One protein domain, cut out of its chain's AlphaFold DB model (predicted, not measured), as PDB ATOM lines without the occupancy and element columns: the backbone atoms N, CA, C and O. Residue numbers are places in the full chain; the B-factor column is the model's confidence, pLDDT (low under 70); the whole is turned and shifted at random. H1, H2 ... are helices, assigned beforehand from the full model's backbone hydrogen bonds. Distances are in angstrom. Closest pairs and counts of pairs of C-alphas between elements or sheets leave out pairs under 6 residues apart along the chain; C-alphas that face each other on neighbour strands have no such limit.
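AT A GLANCE: This is residues 17 to 153 of the 168 residues of an uncharacterized protein of Breznakibacter xylanolyticus (UniProt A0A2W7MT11). The long helix H1 runs into a small compact body from one side and sticks out of it with residues 17 to 29; in that body H3 sits in the middle, with H2 packed across one end of it, H5 beside the far end of H2, and the short H4 tucked between H3 and H1. From the body a long tail leads away, and its residues 135 to 153 stick out toward the other end of the longest axis, ending in the small helix H6. You have 137 printed residues with six named helices, H1 to H6 in chain order, and no named strand: the class is all helix. The whole is loose, with a radius of gyration of the C-alphas of 19.3 A, and elongated, spanning 68 by 39 by 28 A.

IN THESE COORDINATES: Find C-alpha 17 at (-23.530, 32.490, -14.848); from there H1, residues 17 to 46, runs 42.7 A to C-alpha 46 at (17.366, 20.609, -11.620), with a kink of 26 degrees near residue 32. H3, residues 71 to 87, is 22.9 A long and has a kink of 26 degrees near residue 81. H2, residues 51 to 64, covers 20.2 A, and H5, residues 111 to 121, covers 15.3 A. H4 is residues 95 to 101; H6, residues 146 to 153, ends at C-alpha 153 at (15.231, -5.426, -53.898).

HOW THE PARTS SIT: Begin on H1, where residues 33 to 42 alone touch H4, about perpendicular at 77 degrees; the closest C-alphas, of Gly 38 and Met 97, are 4.0 A apart. Residues 39 to 46 of H1 touch residues 76 to 83 of H3, about perpendicular at 82 degrees, closest at the C-alphas of Leu 42 and Gly 83, 6.7 A. H3 is the hub, touching three helices. With residues 80 to 84 alone it touches H4 at a steep tilt of 63 degrees, opposite ways; the C-alphas of Lys 80 and Leu 101 come closest, 5.4 A. With residues 71 to 78 alone it touches H2, about perpendicular at 74 degrees, the closest C-alphas being Ile 58 and Ala 74, 5.8 A. Residues 60 to 64 of H2 touch H5, opposite ways at a shallow tilt of 32 degrees, only just short of steep; the C-alphas of Ile 64 and Glu 113 are closest, 5.9 A. H3 and H5 are only just apart, 8.5 A at the closest C-alphas. H6 touches no helix. In H1, H2, H3, H4, H5 and H6 every O i to N i+4 pair is within hydrogen-bond range.

THE WHOLE: The C-alphas of Val 18 and Glu 150 are the two farthest apart, 68.2 A. Without residues 17 to 29 and 135 to 153, which stand free, the body spans 35 by 26 by 22 A. The printed part has no cut. The link from H5 to H6, residues 122 to 145, is long, and that from H1 to H2 is tight. The mean pLDDT of the printed part is 78.2; look for values under 70 at residues 49 to 50, 52, 88 to 92 and 126 to 153.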
ATOM      1  N   MET A  17     -24.465  31.735 -14.006       96.00
ATOM      2  CA  MET A  17     -23.530  32.490 -14.848       96.00
ATOM      3  C   MET A  17     -22.317  32.996 -14.059       96.00
ATOM      4  O   MET A  17     -21.186  32.887 -14.535       96.00
ATOM      5  N   VAL A  18     -22.526  33.482 -12.830       95.75
ATOM      6  CA  VAL A  18     -21.430  33.887 -11.932       95.75
ATOM      7  C   VAL A  18     -20.547  32.692 -11.566       95.75
ATOM      8  O   VAL A  18     -19.321  32.795 -11.610       95.75
ATOM      9  N   LEU A  19     -21.145  31.536 -11.261       95.44
ATOM     10  CA  LEU A  19     -20.396  30.329 -10.913       95.44
ATOM     11  C   LEU A  19     -19.528  29.838 -12.085       95.44
ATOM     12  O   LEU A  19     -18.353  29.516 -11.900       95.44
ATOM     13  N   ILE A  20     -20.077  29.836 -13.304       94.56
ATOM     14  CA  ILE A  20     -19.339  29.486 -14.525       94.56
ATOM     15  C   ILE A  20     -18.186  30.469 -14.751       94.56
ATOM     16  O   ILE A  20     -17.060  30.037 -15.011       94.56
ATOM     17  N   ALA A  21     -18.428  31.775 -14.605       92.62
ATOM     18  CA  ALA A  21     -17.393  32.793 -14.757       92.62
ATOM     19  C   ALA A  21     -16.231  32.573 -13.772       92.62
ATOM     20  O   ALA A  21     -15.069  32.580 -14.182       92.62
ATOM     21  N   LEU A  22     -16.529  32.283 -12.500       92.31
ATOM     22  CA  LEU A  22     -15.516  31.959 -11.491       92.31
ATOM     23  C   LEU A  22     -14.694  30.722 -11.872       92.31
ATOM     24  O   LEU A  22     -13.468  30.737 -11.760       92.31
ATOM     25  N   ILE A  23     -15.340  29.664 -12.373       91.56
ATOM     26  CA  ILE A  23     -14.653  28.441 -12.814       91.56
ATOM     27  C   ILE A  23     -13.718  28.731 -13.997       91.56
ATOM     28  O   ILE A  23     -12.570  28.277 -13.997       91.56
ATOM     29  N   VAL A  24     -14.178  29.494 -14.993       89.62
ATOM     30  CA  VAL A  24     -13.380  29.853 -16.178       89.62
ATOM     31  C   VAL A  24     -12.166  30.695 -15.784       89.62
ATOM     32  O   VAL A  24     -11.043  30.393 -16.198       89.62
ATOM     33  N   VAL A  25     -12.370  31.709 -14.942       88.94
ATOM     34  CA  VAL A  25     -11.297  32.581 -14.452       88.94
ATOM     35  C   VAL A  25     -10.273  31.778 -13.650       88.94
ATOM     36  O   VAL A  25      -9.075  31.863 -13.928       88.94
ATOM     37  N   ASN A  26     -10.726  30.927 -12.725       84.06
ATOM     38  CA  ASN A  26      -9.838  30.100 -11.911       84.06
ATOM     39  C   ASN A  26      -9.011  29.125 -12.768       84.06
ATOM     40  O   ASN A  26      -7.809  28.963 -12.557       84.06
ATOM     41  N   ARG A  27      -9.614  28.517 -13.801       84.81
ATOM     42  CA  ARG A  27      -8.886  27.652 -14.743       84.81
ATOM     43  C   ARG A  27      -7.809  28.409 -15.516       84.81
ATOM     44  O   ARG A  27      -6.706  27.888 -15.682       84.81
ATOM     45  N   ARG A  28      -8.103  29.633 -15.961       82.50
ATOM     46  CA  ARG A  28      -7.162  30.444 -16.746       82.50
ATOM     47  C   ARG A  28      -5.989  30.943 -15.901       82.50
ATOM     48  O   ARG A  28      -4.839  30.782 -16.305       82.50
ATOM     49  N   ILE A  29      -6.269  31.474 -14.711       79.94
ATOM     50  CA  ILE A  29      -5.240  31.947 -13.771       79.94
ATOM     51  C   ILE A  29      -4.387  30.775 -13.277       79.94
ATOM     52  O   ILE A  29      -3.161  30.875 -13.238       79.94
ATOM     53  N   GLY A  30      -5.020  29.642 -12.962       76.12
ATOM     54  CA  GLY A  30      -4.324  28.439 -12.517       76.12
ATOM     55  C   GLY A  30      -3.307  27.926 -13.537       76.12
ATOM     56  O   GLY A  30      -2.223  27.505 -13.140       76.12
ATOM     57  N   SER A  31      -3.610  28.001 -14.839       78.56
ATOM     58  CA  SER A  31      -2.666  27.626 -15.903       78.56
ATOM     59  C   SER A  31      -1.419  28.516 -15.893       78.56
ATOM     60  O   SER A  31      -0.295  28.024 -15.818       78.56
ATOM     61  N   TRP A  32      -1.619  29.836 -15.854       81.31
ATOM     62  CA  TRP A  32      -0.523  30.804 -15.845       81.31
ATOM     63  C   TRP A  32       0.365  30.681 -14.597       81.31
ATOM     64  O   TRP A  32       1.593  30.686 -14.692       81.31
ATOM     65  N   MET A  33      -0.246  30.503 -13.421       79.56
ATOM     66  CA  MET A  33       0.493  30.281 -12.176       79.56
ATOM     67  C   MET A  33       1.273  28.967 -12.198       79.56
ATOM     68  O   MET A  33       2.420  28.928 -11.758       79.56
ATOM     69  N   THR A  34       0.670  27.902 -12.730       83.25
ATOM     70  CA  THR A  34       1.328  26.596 -12.852       83.25
ATOM     71  C   THR A  34       2.600  26.709 -13.678       83.25
ATOM     72  O   THR A  34       3.641  26.207 -13.266       83.25
ATOM     73  N   GLU A  35       2.531  27.406 -14.806       83.38
ATOM     74  CA  GLU A  35       3.687  27.587 -15.666       83.38
ATOM     75  C   GLU A  35       4.782  28.400 -14.976       83.38
ATOM     76  O   GLU A  35       5.923  27.955 -14.909       83.38
ATOM     77  N   LYS A  36       4.443  29.550 -14.390       84.31
ATOM     78  CA  LYS A  36       5.444  30.438 -13.791       84.31
ATOM     79  C   LYS A  36       6.076  29.838 -12.535       84.31
ATOM     80  O   LYS A  36       7.294  29.738 -12.438       84.31
ATOM     81  N   TYR A  37       5.260  29.417 -11.571       84.94
ATOM     82  CA  TYR A  37       5.762  28.921 -10.289       84.94
ATOM     83  C   TYR A  37       6.299  27.494 -10.390       84.94
ATOM     84  O   TYR A  37       7.320  27.190  -9.776       84.94
ATOM     85  N   GLY A  38       5.645  26.627 -11.168       85.88
ATOM     86  CA  GLY A  38       6.073  25.243 -11.353       85.88
ATOM     87  C   GLY A  38       7.402  25.146 -12.095       85.88
ATOM     88  O   GLY A  38       8.307  24.465 -11.614       85.88
ATOM     89  N   LYS A  39       7.559  25.894 -13.198       88.69
ATOM     90  CA  LYS A  39       8.818  25.952 -13.954       88.69
ATOM     91  C   LYS A  39       9.963  26.476 -13.094       88.69
ATOM     92  O   LYS A  39      10.987  25.815 -12.986       88.69
ATOM     93  N   THR A  40       9.780  27.613 -12.418       87.56
ATOM     94  CA  THR A  40      10.835  28.194 -11.571       87.56
ATOM     95  C   THR A  40      11.200  27.296 -10.389       87.56
ATOM     96  O   THR A  40      12.373  27.200 -10.038       87.56
ATOM     97  N   ALA A  41      10.226  26.631  -9.759       85.81
ATOM     98  CA  ALA A  41      10.511  25.684  -8.684       85.81
ATOM     99  C   ALA A  41      11.349  24.504  -9.191       85.81
ATOM    100  O   ALA A  41      12.326  24.120  -8.555       85.81
ATOM    101  N   LEU A  42      11.002  23.976 -10.361       87.38
ATOM    102  CA  LEU A  42      11.673  22.827 -10.946       87.38
ATOM    103  C   LEU A  42      13.070  23.163 -11.483       87.38
ATOM    104  O   LEU A  42      13.996  22.379 -11.304       87.38
ATOM    105  N   GLU A  43      13.246  24.348 -12.069       88.19
ATOM    106  CA  GLU A  43      14.561  24.857 -12.466       88.19
ATOM    107  C   GLU A  43      15.510  24.948 -11.269       88.19
ATOM    108  O   GLU A  43      16.663  24.556 -11.385       88.19
ATOM    109  N   LYS A  44      15.034  25.390 -10.098       85.19
ATOM    110  CA  LYS A  44      15.862  25.431  -8.879       85.19
ATOM    111  C   LYS A  44      16.296  24.044  -8.403       85.19
ATOM    112  O   LYS A  44      17.367  23.918  -7.821       85.19
ATOM    113  N   VAL A  45      15.469  23.025  -8.635       83.81
ATOM    114  CA  VAL A  45      15.778  21.635  -8.269       83.81
ATOM    115  C   VAL A  45      16.765  21.014  -9.260       83.81
ATOM    116  O   VAL A  45      17.719  20.365  -8.845       83.81
ATOM    117  N   LEU A  46      16.551  21.217 -10.563       83.81
ATOM    118  CA  LEU A  46      17.366  20.609 -11.620       83.81
ATOM    119  C   LEU A  46      18.671  21.365 -11.904       83.81
ATOM    120  O   LEU A  46      19.634  20.751 -12.351       83.81
ATOM    121  N   PHE A  47      18.718  22.674 -11.653       85.81
ATOM    122  CA  PHE A  47      19.864  23.539 -11.941       85.81
ATOM    123  C   PHE A  47      20.373  24.223 -10.672       85.81
ATOM    124  O   PHE A  47      20.296  25.445 -10.526       85.81
ATOM    125  N   VAL A  48      20.961  23.443  -9.764       76.50
ATOM    126  CA  VAL A  48      21.498  23.956  -8.490       76.50
ATOM    127  C   VAL A  48      22.582  25.027  -8.715       76.50
ATOM    128  O   VAL A  48      22.684  25.983  -7.952       76.50
ATOM    129  N   ARG A  49      23.355  24.915  -9.807       69.00
ATOM    130  CA  ARG A  49      24.404  25.872 -10.217       69.00
ATOM    131  C   ARG A  49      23.917  27.017 -11.126       69.00
ATOM    132  O   ARG A  49      24.730  27.804 -11.606       69.00
ATOM    133  N   GLY A  50      22.611  27.145 -11.361       69.38
ATOM    134  CA  GLY A  50      22.025  28.278 -12.084       69.38
ATOM    135  C   GLY A  50      22.184  28.249 -13.613       69.38
ATOM    136  O   GLY A  50      22.166  27.197 -14.252       69.38
ATOM    137  N   GLY A  51      22.272  29.440 -14.219       71.44
ATOM    138  CA  GLY A  51      22.007  29.674 -15.651       71.44
ATOM    139  C   GLY A  51      22.983  29.045 -16.654       71.44
ATOM    140  O   GLY A  51      22.600  28.818 -17.800       71.44
ATOM    141  N   VAL A  52      24.214  28.717 -16.249       69.94
ATOM    142  CA  VAL A  52      25.212  28.122 -17.158       69.94
ATOM    143  C   VAL A  52      24.799  26.708 -17.574       69.94
ATOM    144  O   VAL A  52      24.794  26.403 -18.765       69.94
ATOM    145  N   CYS A  53      24.358  25.873 -16.625       82.38
ATOM    146  CA  CYS A  53      23.900  24.515 -16.944       82.38
ATOM    147  C   CYS A  53      22.609  24.547 -17.772       82.38
ATOM    148  O   CYS A  53      22.435  23.754 -18.693       82.38
ATOM    149  N   ARG A  54      21.722  25.511 -17.488       88.25
ATOM    150  CA  ARG A  54      20.495  25.732 -18.264       88.25
ATOM    151  C   ARG A  54      20.804  25.981 -19.742       88.25
ATOM    152  O   ARG A  54      20.199  25.353 -20.604       88.25
ATOM    153  N   ASN A  55      21.738  26.883 -20.037       88.62
ATOM    154  CA  ASN A  55      22.066  27.234 -21.420       88.62
ATOM    155  C   ASN A  55      22.751  26.079 -22.166       88.62
ATOM    156  O   ASN A  55      22.463  25.873 -23.340       88.62
ATOM    157  N   GLN A  56      23.582  25.285 -21.483       87.25
ATOM    158  CA  GLN A  56      24.182  24.076 -22.062       87.25
ATOM    159  C   GLN A  56      23.123  23.043 -22.454       87.25
ATOM    160  O   GLN A  56      23.148  22.522 -23.563       87.25
ATOM    161  N   VAL A  57      22.150  22.787 -21.575       90.25
ATOM    162  CA  VAL A  57      21.039  21.871 -21.873       90.25
ATOM    163  C   VAL A  57      20.243  22.348 -23.088       90.25
ATOM    164  O   VAL A  57      19.945  21.554 -23.979       90.25
ATOM    165  N   ILE A  58      19.929  23.646 -23.152       91.62
ATOM    166  CA  ILE A  58      19.221  24.231 -24.297       91.62
ATOM    167  C   ILE A  58      20.031  24.039 -25.582       91.62
ATOM    168  O   ILE A  58      19.470  23.625 -26.595       91.62
ATOM    169  N   GLN A  59      21.341  24.289 -25.541       90.19
ATOM    170  CA  GLN A  59      22.215  24.130 -26.700       90.19
ATOM    171  C   GLN A  59      22.232  22.682 -27.209       90.19
ATOM    172  O   GLN A  59      22.002  22.457 -28.394       90.19
ATOM    173  N   VAL A  60      22.409  21.703 -26.317       90.38
ATOM    174  CA  VAL A  60      22.403  20.273 -26.672       90.38
ATOM    175  C   VAL A  60      21.070  19.873 -27.308       90.38
ATOM    176  O   VAL A  60      21.034  19.200 -28.333       90.38
ATOM    177  N   ILE A  61      19.942  20.334 -26.760       91.44
ATOM    178  CA  ILE A  61      18.623  20.029 -27.332       91.44
ATOM    179  C   ILE A  61      18.441  20.702 -28.694       91.44
ATOM    180  O   ILE A  61      17.856  20.105 -29.600       91.44
ATOM    181  N   ARG A  62      18.957  21.920 -28.881       92.25
ATOM    182  CA  ARG A  62      18.946  22.584 -30.190       92.25
ATOM    183  C   ARG A  62      19.792  21.846 -31.216       92.25
ATOM    184  O   ARG A  62      19.376  21.770 -32.365       92.25
ATOM    185  N   GLU A  63      20.921  21.272 -30.825       91.25
ATOM    186  CA  GLU A  63      21.724  20.421 -31.707       91.25
ATOM    187  C   GLU A  63      20.962  19.147 -32.093       91.25
ATOM    188  O   GLU A  63      20.852  18.828 -33.275       91.25
ATOM    189  N   ILE A  64      20.342  18.471 -31.119       91.50
ATOM    190  CA  ILE A  64      19.537  17.262 -31.354       91.50
ATOM    191  C   ILE A  64      18.361  17.541 -32.300       91.50
ATOM    192  O   ILE A  64      18.059  16.720 -33.165       91.50
ATOM    193  N   THR A  65      17.714  18.696 -32.140       90.50
ATOM    194  CA  THR A  65      16.510  19.090 -32.891       90.50
ATOM    195  C   THR A  65      16.797  19.926 -34.132       90.50
ATOM    196  O   THR A  65      15.861  20.433 -34.750       90.50
ATOM    197  N   LEU A  66      18.069  20.103 -34.504       89.88
ATOM    198  CA  LEU A  66      18.480  20.923 -35.649       89.88
ATOM    199  C   LEU A  66      17.884  22.344 -35.603       89.88
ATOM    200  O   LEU A  66      17.428  22.881 -36.607       89.88
ATOM    201  N   GLN A  67      17.866  22.946 -34.411       88.75
ATOM    202  CA  GLN A  67      17.320  24.278 -34.115       88.75
ATOM    203  C   GLN A  67      15.818  24.452 -34.391       88.75
ATOM    204  O   GLN A  67      15.322  25.577 -34.387       88.75
ATOM    205  N   ARG A  68      15.077  23.357 -34.588       92.69
ATOM    206  CA  ARG A  68      13.625  23.384 -34.802       92.69
ATOM    207  C   ARG A  68      12.859  23.916 -33.591       92.69
ATOM    208  O   ARG A  68      11.799  24.509 -33.765       92.69
ATOM    209  N   LEU A  69      13.359  23.657 -32.382       90.75
ATOM    210  CA  LEU A  69      12.737  24.106 -31.138       90.75
ATOM    211  C   LEU A  69      13.312  25.441 -30.679       90.75
ATOM    212  O   LEU A  69      14.529  25.644 -30.692       90.75
ATOM    213  N   SER A  70      12.432  26.314 -30.196       92.94
ATOM    214  CA  SER A  70      12.839  27.515 -29.471       92.94
ATOM    215  C   SER A  70      13.483  27.164 -28.127       92.94
ATOM    216  O   SER A  70      13.235  26.102 -27.551       92.94
ATOM    217  N   ASP A  71      14.275  28.087 -27.580       92.38
ATOM    218  CA  ASP A  71      14.915  27.917 -26.272       92.38
ATOM    219  C   ASP A  71      13.888  27.631 -25.157       92.38
ATOM    220  O   ASP A  71      14.152  26.856 -24.236       92.38
ATOM    221  N   GLU A  72      12.693  28.228 -25.244       91.31
ATOM    222  CA  GLU A  72      11.612  27.985 -24.287       91.31
ATOM    223  C   GLU A  72      11.025  26.578 -24.401       91.31
ATOM    224  O   GLU A  72      10.749  25.954 -23.376       91.31
ATOM    225  N   GLU A  73      10.836  26.079 -25.622       92.38
ATOM    226  CA  GLU A  73      10.307  24.740 -25.886       92.38
ATOM    227  C   GLU A  73      11.312  23.649 -25.532       92.38
ATOM    228  O   GLU A  73      10.939  22.652 -24.915       92.38
ATOM    229  N   ALA A  74      12.583  23.852 -25.884       92.56
ATOM    230  CA  ALA A  74      13.676  22.958 -25.525       92.56
ATOM    231  C   ALA A  74      13.774  22.811 -24.002       92.56
ATOM    232  O   ALA A  74      13.846  21.699 -23.472       92.56
ATOM    233  N   LEU A  75      13.703  23.938 -23.288       92.81
ATOM    234  CA  LEU A  75      13.739  23.948 -21.834       92.81
ATOM    235  C   LEU A  75      12.478  23.337 -21.209       92.81
ATOM    236  O   LEU A  75      12.606  22.539 -20.286       92.81
ATOM    237  N   ASP A  76      11.274  23.673 -21.694       92.69
ATOM    238  CA  ASP A  76      10.014  23.081 -21.205       92.69
ATOM    239  C   ASP A  76      10.021  21.556 -21.360       92.69
ATOM    240  O   ASP A  76       9.647  20.835 -20.433       92.69
ATOM    241  N   TYR A  77      10.503  21.068 -22.507       92.81
ATOM    242  CA  TYR A  77      10.635  19.642 -22.771       92.81
ATOM    243  C   TYR A  77      11.589  18.977 -21.775       92.81
ATOM    244  O   TYR A  77      11.207  18.023 -21.096       92.81
ATOM    245  N   PHE A  78      12.807  19.512 -21.633       92.44
ATOM    246  CA  PHE A  78      13.799  18.979 -20.700       92.44
ATOM    247  C   PHE A  78      13.275  18.930 -19.268       92.44
ATOM    248  O   PHE A  78      13.324  17.884 -18.618       92.44
ATOM    249  N   LEU A  79      12.749  20.061 -18.793       91.44
ATOM    250  CA  LEU A  79      12.239  20.213 -17.441       91.44
ATOM    251  C   LEU A  79      11.139  19.200 -17.158       91.44
ATOM    252  O   LEU A  79      11.172  18.563 -16.116       91.44
ATOM    253  N   LYS A  80      10.192  18.986 -18.073       91.44
ATOM    254  CA  LYS A  80       9.117  18.013 -17.847       91.44
ATOM    255  C   LYS A  80       9.628  16.581 -17.806       91.44
ATOM    256  O   LYS A  80       9.318  15.868 -16.857       91.44
ATOM    257  N   ILE A  81      10.448  16.163 -18.770       89.88
ATOM    258  CA  ILE A  81      10.941  14.779 -18.821       89.88
ATOM    259  C   ILE A  81      11.855  14.473 -17.629       89.88
ATOM    260  O   ILE A  81      11.629  13.499 -16.910       89.88
ATOM    261  N   LYS A  82      12.851  15.328 -17.363       87.00
ATOM    262  CA  LYS A  82      13.760  15.143 -16.221       87.00
ATOM    263  C   LYS A  82      13.102  15.425 -14.887       87.00
ATOM    264  O   LYS A  82      13.363  14.726 -13.914       87.00
ATOM    265  N   GLY A  83      12.197  16.389 -14.848       87.44
ATOM    266  CA  GLY A  83      11.411  16.686 -13.668       87.44
ATOM    267  C   GLY A  83      10.559  15.505 -13.239       87.44
ATOM    268  O   GLY A  83      10.606  15.170 -12.066       87.44
ATOM    269  N   LEU A  84       9.862  14.813 -14.153       86.56
ATOM    270  CA  LEU A  84       9.132  13.583 -13.808       86.56
ATOM    271  C   LEU A  84      10.054  12.522 -13.190       86.56
ATOM    272  O   LEU A  84       9.679  11.897 -12.198       86.56
ATOM    273  N   GLN A  85      11.253  12.344 -13.749       81.19
ATOM    274  CA  GLN A  85      12.229  11.369 -13.256       81.19
ATOM    275  C   GLN A  85      12.725  11.712 -11.845       81.19
ATOM    276  O   GLN A  85      12.807  10.830 -10.999       81.19
ATOM    277  N   VAL A  86      13.012  12.987 -11.564       76.44
ATOM    278  CA  VAL A  86      13.529  13.427 -10.256       76.44
ATOM    279  C   VAL A  86      12.424  13.500  -9.199       76.44
ATOM    280  O   VAL A  86      12.613  13.065  -8.067       76.44
ATOM    281  N   VAL A  87      11.237  13.987  -9.562       70.69
ATOM    282  CA  VAL A  87      10.091  14.158  -8.651       70.69
ATOM    283  C   VAL A  87       9.571  12.829  -8.110       70.69
ATOM    284  O   VAL A  87       9.125  12.786  -6.966       70.69
ATOM    285  N   GLY A  88       9.670  11.740  -8.877       63.00
ATOM    286  CA  GLY A  88       9.359  10.398  -8.376       63.00
ATOM    287  C   GLY A  88      10.315   9.905  -7.281       63.00
ATOM    288  O   GLY A  88       9.963   8.987  -6.545       63.00
ATOM    289  N   LEU A  89      11.499  10.516  -7.153       55.91
ATOM    290  CA  LEU A  89      12.592  10.046  -6.301       55.91
ATOM    291  C   LEU A  89      12.799  10.896  -5.032       55.91
ATOM    292  O   LEU A  89      13.380  10.398  -4.072       55.91
ATOM    293  N   THR A  90      12.344  12.158  -4.987       55.72
ATOM    294  CA  THR A  90      12.813  13.144  -3.981       55.72
ATOM    295  C   THR A  90      11.736  13.787  -3.085       55.72
ATOM    296  O   THR A  90      11.783  14.989  -2.825       55.72
ATOM    297  N   GLY A  91      10.788  13.017  -2.542       59.38
ATOM    298  CA  GLY A  91       9.924  13.472  -1.432       59.38
ATOM    299  C   GLY A  91       8.716  14.352  -1.821       59.38
ATOM    300  O   GLY A  91       8.286  14.337  -2.976       59.38
ATOM    301  N   PRO A  92       8.088  15.074  -0.864       64.44
ATOM    302  CA  PRO A  92       6.832  15.785  -1.105       64.44
ATOM    303  C   PRO A  92       7.024  16.964  -2.065       64.44
ATOM    304  O   PRO A  92       7.620  17.990  -1.745       64.44
ATOM    305  N   VAL A  93       6.474  16.812  -3.265       72.31
ATOM    306  CA  VAL A  93       6.551  17.801  -4.340       72.31
ATOM    307  C   VAL A  93       5.494  18.884  -4.152       72.31
ATOM    308  O   VAL A  93       4.311  18.592  -3.978       72.31
ATOM    309  N   GLY A  94       5.909  20.150  -4.256       78.00
ATOM    310  CA  GLY A  94       4.996  21.289  -4.204       78.00
ATOM    311  C   GLY A  94       3.883  21.193  -5.256       78.00
ATOM    312  O   GLY A  94       4.128  20.824  -6.407       78.00
ATOM    313  N   TYR A  95       2.658  21.565  -4.870       82.88
ATOM    314  CA  TYR A  95       1.452  21.466  -5.706       82.88
ATOM    315  C   TYR A  95       1.645  22.022  -7.128       82.88
ATOM    316  O   TYR A  95       1.284  21.366  -8.104       82.88
ATOM    317  N   TRP A  96       2.273  23.195  -7.259       83.75
ATOM    318  CA  TRP A  96       2.514  23.846  -8.552       83.75
ATOM    319  C   TRP A  96       3.508  23.094  -9.438       83.75
ATOM    320  O   TRP A  96       3.301  23.015 -10.645       83.75
ATOM    321  N   MET A  97       4.546  22.495  -8.850       85.94
ATOM    322  CA  MET A  97       5.517  21.680  -9.583       85.94
ATOM    323  C   MET A  97       4.855  20.398 -10.088       85.94
ATOM    324  O   MET A  97       4.946  20.088 -11.271       85.94
ATOM    325  N   ARG A  98       4.079  19.715  -9.234       85.44
ATOM    326  CA  ARG A  98       3.286  18.547  -9.649       85.44
ATOM    327  C   ARG A  98       2.314  18.905 -10.769       85.44
ATOM    328  O   ARG A  98       2.223  18.182 -11.756       85.44
ATOM    329  N   ARG A  99       1.595  20.021 -10.633       85.50
ATOM    330  CA  ARG A  99       0.630  20.459 -11.643       85.50
ATOM    331  C   ARG A  99       1.309  20.810 -12.966       85.50
ATOM    332  O   ARG A  99       0.763  20.467 -14.005       85.50
ATOM    333  N   TYR A 100       2.494  21.419 -12.931       88.94
ATOM    334  CA  TYR A 100       3.281  21.745 -14.121       88.94
ATOM    335  C   TYR A 100       3.772  20.494 -14.848       88.94
ATOM    336  O   TYR A 100       3.585  20.382 -16.056       88.94
ATOM    337  N   LEU A 101       4.305  19.516 -14.117       88.75
ATOM    338  CA  LEU A 101       4.754  18.243 -14.687       88.75
ATOM    339  C   LEU A 101       3.617  17.425 -15.313       88.75
ATOM    340  O   LEU A 101       3.838  16.705 -16.277       88.75
ATOM    341  N   MET A 102       2.393  17.565 -14.799       86.62
ATOM    342  CA  MET A 102       1.201  16.921 -15.367       86.62
ATOM    343  C   MET A 102       0.668  17.625 -16.624       86.62
ATOM    344  O   MET A 102      -0.260  17.124 -17.257       86.62
ATOM    345  N   THR A 103       1.215  18.787 -16.995       86.25
ATOM    346  CA  THR A 103       0.895  19.414 -18.283       86.25
ATOM    347  C   THR A 103       1.738  18.803 -19.397       86.25
ATOM    348  O   THR A 103       2.924  18.534 -19.216       86.25
ATOM    349  N   GLY A 104       1.137  18.619 -20.576       85.62
ATOM    350  CA  GLY A 104       1.867  18.168 -21.762       85.62
ATOM    351  C   GLY A 104       3.003  19.126 -22.127       85.62
ATOM    352  O   GLY A 104       2.932  20.326 -21.848       85.62
ATOM    353  N   THR A 105       4.069  18.607 -22.732       88.75
ATOM    354  CA  THR A 105       5.165  19.429 -23.258       88.75
ATOM    355  C   THR A 105       4.659  20.322 -24.389       88.75
ATOM    356  O   THR A 105       3.800  19.917 -25.171       88.75
ATOM    357  N   ARG A 106       5.195  21.543 -24.496       87.50
ATOM    358  CA  ARG A 106       4.869  22.445 -25.618       87.50
ATOM    359  C   ARG A 106       5.344  21.896 -26.961       87.50
ATOM    360  O   ARG A 106       4.675  22.068 -27.972       87.50
ATOM    361  N   ALA A 107       6.472  21.191 -26.939       87.75
ATOM    362  CA  ALA A 107       7.067  20.560 -28.101       87.75
ATOM    363  C   ALA A 107       7.016  19.036 -28.010       87.75
ATOM    364  O   ALA A 107       7.105  18.446 -26.930       87.75
ATOM    365  N   ARG A 108       6.930  18.394 -29.176       88.94
ATOM    366  CA  ARG A 108       7.088  16.948 -29.328       88.94
ATOM    367  C   ARG A 108       8.355  16.671 -30.130       88.94
ATOM    368  O   ARG A 108       8.531  17.202 -31.229       88.94
ATOM    369  N   LEU A 109       9.227  15.848 -29.560       90.31
ATOM    370  CA  LEU A 109      10.386  15.308 -30.257       90.31
ATOM    371  C   LEU A 109       9.963  14.148 -31.163       90.31
ATOM    372  O   LEU A 109       9.074  13.366 -30.803       90.31
ATOM    373  N   THR A 110      10.613  14.024 -32.316       92.69
ATOM    374  CA  THR A 110      10.549  12.824 -33.157       92.69
ATOM    375  C   THR A 110      11.200  11.643 -32.441       92.69
ATOM    376  O   THR A 110      11.953  11.828 -31.488       92.69
ATOM    377  N   TYR A 111      10.942  10.419 -32.898       93.19
ATOM    378  CA  TYR A 111      11.541   9.230 -32.289       93.19
ATOM    379  C   TYR A 111      13.079   9.306 -32.241       93.19
ATOM    380  O   TYR A 111      13.672   9.102 -31.189       93.19
ATOM    381  N   PHE A 112      13.725   9.691 -33.345       93.06
ATOM    382  CA  PHE A 112      15.185   9.821 -33.398       93.06
ATOM    383  C   PHE A 112      15.720  10.919 -32.472       93.06
ATOM    384  O   PHE A 112      16.738  10.727 -31.812       93.06
ATOM    385  N   GLU A 113      15.025  12.058 -32.389       91.75
ATOM    386  CA  GLU A 113      15.370  13.124 -31.441       91.75
ATOM    387  C   GLU A 113      15.225  12.644 -29.987       91.75
ATOM    388  O   GLU A 113      16.051  12.986 -29.148       91.75
ATOM    389  N   GLN A 114      14.209  11.827 -29.681       92.75
ATOM    390  CA  GLN A 114      14.019  11.254 -28.344       92.75
ATOM    391  C   GLN A 114      15.147  10.298 -27.969       92.75
ATOM    392  O   GLN A 114      15.652  10.389 -26.855       92.75
ATOM    393  N   VAL A 115      15.564   9.415 -28.882       91.62
ATOM    394  CA  VAL A 115      16.688   8.495 -28.635       91.62
ATOM    395  C   VAL A 115      17.948   9.289 -28.289       91.62
ATOM    396  O   VAL A 115      18.507   9.095 -27.214       91.62
ATOM    397  N   LYS A 116      18.310  10.276 -29.119       91.06
ATOM    398  CA  LYS A 116      19.460  11.159 -28.865       91.06
ATOM    399  C   LYS A 116      19.327  11.950 -27.565       91.06
ATOM    400  O   LYS A 116      20.305  12.145 -26.852       91.06
ATOM    401  N   PHE A 117      18.121  12.413 -27.243       92.00
ATOM    402  CA  PHE A 117      17.849  13.097 -25.980       92.00
ATOM    403  C   PHE A 117      18.119  12.181 -24.785       92.00
ATOM    404  O   PHE A 117      18.772  12.595 -23.828       92.00
ATOM    405  N   TYR A 118      17.632  10.941 -24.827       90.75
ATOM    406  CA  TYR A 118      17.877   9.994 -23.749       90.75
ATOM    407  C   TYR A 118      19.352   9.622 -23.666       90.75
ATOM    408  O   TYR A 118      19.874   9.644 -22.563       90.75
ATOM    409  N   GLU A 119      20.046   9.389 -24.776       88.44
ATOM    410  CA  GLU A 119      21.500   9.174 -24.778       88.44
ATOM    411  C   GLU A 119      22.250  10.337 -24.113       88.44
ATOM    412  O   GLU A 119      23.077  10.118 -23.229       88.44
ATOM    413  N   ALA A 120      21.909  11.578 -24.472       87.06
ATOM    414  CA  ALA A 120      22.576  12.771 -23.959       87.06
ATOM    415  C   ALA A 120      22.306  13.025 -22.471       87.06
ATOM    416  O   ALA A 120      23.170  13.552 -21.773       87.06
ATOM    417  N   PHE A 121      21.112  12.686 -21.979       88.69
ATOM    418  CA  PHE A 121      20.682  13.072 -20.638       88.69
ATOM    419  C   PHE A 121      20.396  11.902 -19.701       88.69
ATOM    420  O   PHE A 121      19.996  12.170 -18.573       88.69
ATOM    421  N   LEU A 122      20.564  10.629 -20.081       83.12
ATOM    422  CA  LEU A 122      20.193   9.469 -19.245       83.12
ATOM    423  C   LEU A 122      20.737   9.603 -17.818       83.12
ATOM    424  O   LEU A 122      19.968   9.525 -16.863       83.12
ATOM    425  N   ASN A 123      22.022   9.945 -17.713       79.88
ATOM    426  CA  ASN A 123      22.771  10.084 -16.465       79.88
ATOM    427  C   ASN A 123      22.865  11.534 -15.967       79.88
ATOM    428  O   ASN A 123      23.811  11.890 -15.273       79.88
ATOM    429  N   PHE A 124      21.905  12.390 -16.326       76.81
ATOM    430  CA  PHE A 124      21.884  13.772 -15.854       76.81
ATOM    431  C   PHE A 124      21.806  13.824 -14.321       76.81
ATOM    432  O   PHE A 124      20.797  13.424 -13.732       76.81
ATOM    433  N   VAL A 125      22.840  14.381 -13.687       73.12
ATOM    434  CA  VAL A 125      22.871  14.662 -12.249       73.12
ATOM    435  C   VAL A 125      22.641  16.165 -12.038       73.12
ATOM    436  O   VAL A 125      23.422  16.964 -12.548       73.12
ATOM    437  N   PRO A 126      21.636  16.594 -11.246       67.81
ATOM    438  CA  PRO A 126      21.321  18.018 -11.023       67.81
ATOM    439  C   PRO A 126      22.470  18.891 -10.481       67.81
ATOM    440  O   PRO A 126      22.402  20.122 -10.507       67.81
ATOM    441  N   GLN A 127      23.511  18.257  -9.938       64.00
ATOM    442  CA  GLN A 127      24.688  18.906  -9.360       64.00
ATOM    443  C   GLN A 127      25.817  19.112 -10.384       64.00
ATOM    444  O   GLN A 127      26.689  19.959 -10.171       64.00
ATOM    445  N   GLU A 128      25.785  18.393 -11.508       63.66
ATOM    446  CA  GLU A 128      26.814  18.435 -12.540       63.66
ATOM    447  C   GLU A 128      26.307  19.216 -13.759       63.66
ATOM    448  O   GLU A 128      25.326  18.864 -14.410       63.66
ATOM    449  N   CYS A 129      26.992  20.317 -14.081       60.28
ATOM    450  CA  CYS A 129      26.839  20.952 -15.388       60.28
ATOM    451  C   CYS A 129      27.349  19.948 -16.424       60.28
ATOM    452  O   CYS A 129      28.540  19.638 -16.428       60.28
ATOM    453  N   HIS A 130      26.447  19.427 -17.255       56.69
ATOM    454  CA  HIS A 130      26.757  18.418 -18.263       56.69
ATOM    455  C   HIS A 130      27.878  18.914 -19.191       56.69
ATOM    456  O   HIS A 130      27.646  19.671 -20.131       56.69
ATOM    457  N   GLN A 131      29.104  18.445 -18.965       47.47
ATOM    458  CA  GLN A 131      30.179  18.487 -19.955       47.47
ATOM    459  C   GLN A 131      30.087  17.232 -20.822       47.47
ATOM    460  O   GLN A 131      31.017  16.439 -20.908       47.47
ATOM    461  N   SER A 132      28.936  17.019 -21.458       47.72
ATOM    462  CA  SER A 132      28.828  15.979 -22.476       47.72
ATOM    463  C   SER A 132      29.554  16.475 -23.730       47.72
ATOM    464  O   SER A 132      28.937  16.988 -24.661       47.72
ATOM    465  N   LYS A 133      30.879  16.297 -23.775       40.69
ATOM    466  CA  LYS A 133      31.566  16.012 -25.039       40.69
ATOM    467  C   LYS A 133      31.188  14.584 -25.433       40.69
ATOM    468  O   LYS A 133      32.000  13.674 -25.331       40.69
ATOM    469  N   THR A 134      29.940  14.374 -25.830       42.69
ATOM    470  CA  THR A 134      29.632  13.183 -26.615       42.69
ATOM    471  C   THR A 134      30.004  13.572 -28.029       42.69
ATOM    472  O   THR A 134      29.314  14.355 -28.675       42.69
ATOM    473  N   GLU A 135      31.194  13.149 -28.437       38.91
ATOM    474  CA  GLU A 135      31.641  13.181 -29.818       38.91
ATOM    475  C   GLU A 135      30.521  12.574 -30.665       38.91
ATOM    476  O   GLU A 135      30.255  11.374 -30.594       38.91
ATOM    477  N   TYR A 136      29.792  13.423 -31.394       40.38
ATOM    478  CA  TYR A 136      28.799  12.984 -32.360       40.38
ATOM    479  C   TYR A 136      29.555  12.286 -33.491       40.38
ATOM    480  O   TYR A 136      29.818  12.869 -34.541       40.38
ATOM    481  N   THR A 137      29.923  11.025 -33.271       37.41
ATOM    482  CA  THR A 137      30.216  10.119 -34.369       37.41
ATOM    483  C   THR A 137      28.928  10.057 -35.168       37.41
ATOM    484  O   THR A 137      27.890   9.610 -34.679       37.41
ATOM    485  N   SER A 138      28.971  10.620 -36.371       39.53
ATOM    486  CA  SER A 138      27.903  10.560 -37.351       39.53
ATOM    487  C   SER A 138      27.361   9.135 -37.419       39.53
ATOM    488  O   SER A 138      28.022   8.239 -37.938       39.53
ATOM    489  N   LEU A 139      26.146   8.929 -36.913       42.09
ATOM    490  CA  LEU A 139      25.397   7.686 -37.063       42.09
ATOM    491  C   LEU A 139      24.834   7.604 -38.496       42.09
ATOM    492  O   LEU A 139      23.631   7.519 -38.719       42.09
ATOM    493  N   SER A 140      25.722   7.700 -39.487       44.97
ATOM    494  CA  SER A 140      25.548   7.054 -40.780       44.97
ATOM    495  C   SER A 140      26.218   5.693 -40.652       44.97
ATOM    496  O   SER A 140      27.395   5.636 -40.301       44.97
ATOM    497  N   THR A 141      25.485   4.630 -40.971       39.47
ATOM    498  CA  THR A 141      25.823   3.201 -40.793       39.47
ATOM    499  C   THR A 141      25.198   2.578 -39.543       39.47
ATOM    500  O   THR A 141      25.872   2.051 -38.667       39.47
ATOM    501  N   PHE A 142      23.866   2.536 -39.509       40.69
ATOM    502  CA  PHE A 142      23.252   1.269 -39.113       40.69
ATOM    503  C   PHE A 142      23.549   0.277 -40.246       40.69
ATOM    504  O   PHE A 142      23.262   0.624 -41.399       40.69
ATOM    505  N   PRO A 143      24.124  -0.914 -40.002       39.09
ATOM    506  CA  PRO A 143      24.100  -1.943 -41.023       39.09
ATOM    507  C   PRO A 143      22.626  -2.277 -41.247       39.09
ATOM    508  O   PRO A 143      21.953  -2.802 -40.360       39.09
ATOM    509  N   LEU A 144      22.099  -1.907 -42.415       40.94
ATOM    510  CA  LEU A 144      20.858  -2.482 -42.909       40.94
ATOM    511  C   LEU A 144      21.119  -3.990 -42.946       40.94
ATOM    512  O   LEU A 144      21.868  -4.460 -43.799       40.94
ATOM    513  N   THR A 145      20.582  -4.734 -41.981       57.69
ATOM    514  CA  THR A 145      20.628  -6.198 -41.985       57.69
ATOM    515  C   THR A 145      20.166  -6.680 -43.358       57.69
ATOM    516  O   THR A 145      19.186  -6.149 -43.891       57.69
ATOM    517  N   GLU A 146      20.868  -7.645 -43.952       55.12
ATOM    518  CA  GLU A 146      20.654  -8.111 -45.335       55.12
ATOM    519  C   GLU A 146      19.177  -8.423 -45.645       55.12
ATOM    520  O   GLU A 146      18.697  -8.129 -46.739       55.12
ATOM    521  N   ALA A 147      18.413  -8.858 -44.637       54.72
ATOM    522  CA  ALA A 147      16.968  -9.074 -44.709       54.72
ATOM    523  C   ALA A 147      16.163  -7.840 -45.179       54.72
ATOM    524  O   ALA A 147      15.202  -7.967 -45.933       54.72
ATOM    525  N   THR A 148      16.558  -6.630 -44.776       57.62
ATOM    526  CA  THR A 148      15.908  -5.382 -45.219       57.62
ATOM    527  C   THR A 148      16.321  -4.962 -46.630       57.62
ATOM    528  O   THR A 148      15.515  -4.354 -47.331       57.62
ATOM    529  N   GLN A 149      17.531  -5.305 -47.087       56.44
ATOM    530  CA  GLN A 149      17.955  -5.012 -48.463       56.44
ATOM    531  C   GLN A 149      17.334  -5.977 -49.478       56.44
ATOM    532  O   GLN A 149      16.966  -5.538 -50.567       56.44
ATOM    533  N   GLU A 150      17.152  -7.255 -49.129       54.06
ATOM    534  CA  GLU A 150      16.420  -8.202 -49.981       54.06
ATOM    535  C   GLU A 150      14.941  -7.831 -50.126       54.06
ATOM    536  O   GLU A 150      14.402  -7.885 -51.234       54.06
ATOM    537  N   LEU A 151      14.300  -7.371 -49.047       53.34
ATOM    538  CA  LEU A 151      12.892  -6.970 -49.074       53.34
ATOM    539  C   LEU A 151      12.647  -5.731 -49.957       53.34
ATOM    540  O   LEU A 151      11.605  -5.622 -50.601       53.34
ATOM    541  N   ILE A 152      13.617  -4.812 -50.023       59.16
ATOM    542  CA  ILE A 152      13.568  -3.631 -50.901       59.16
ATOM    543  C   ILE A 152      13.907  -4.009 -52.352       59.16
ATOM    544  O   ILE A 152      13.335  -3.447 -53.287       59.16
ATOM    545  N   ARG A 153      14.815  -4.972 -52.562       57.16
ATOM    546  CA  ARG A 153      15.231  -5.426 -53.898       57.16
ATOM    547  C   ARG A 153      14.156  -6.268 -54.594       57.16
ATOM    548  O   ARG A 153      14.127  -6.290 -55.823       57.16
TER     549      ARG A 153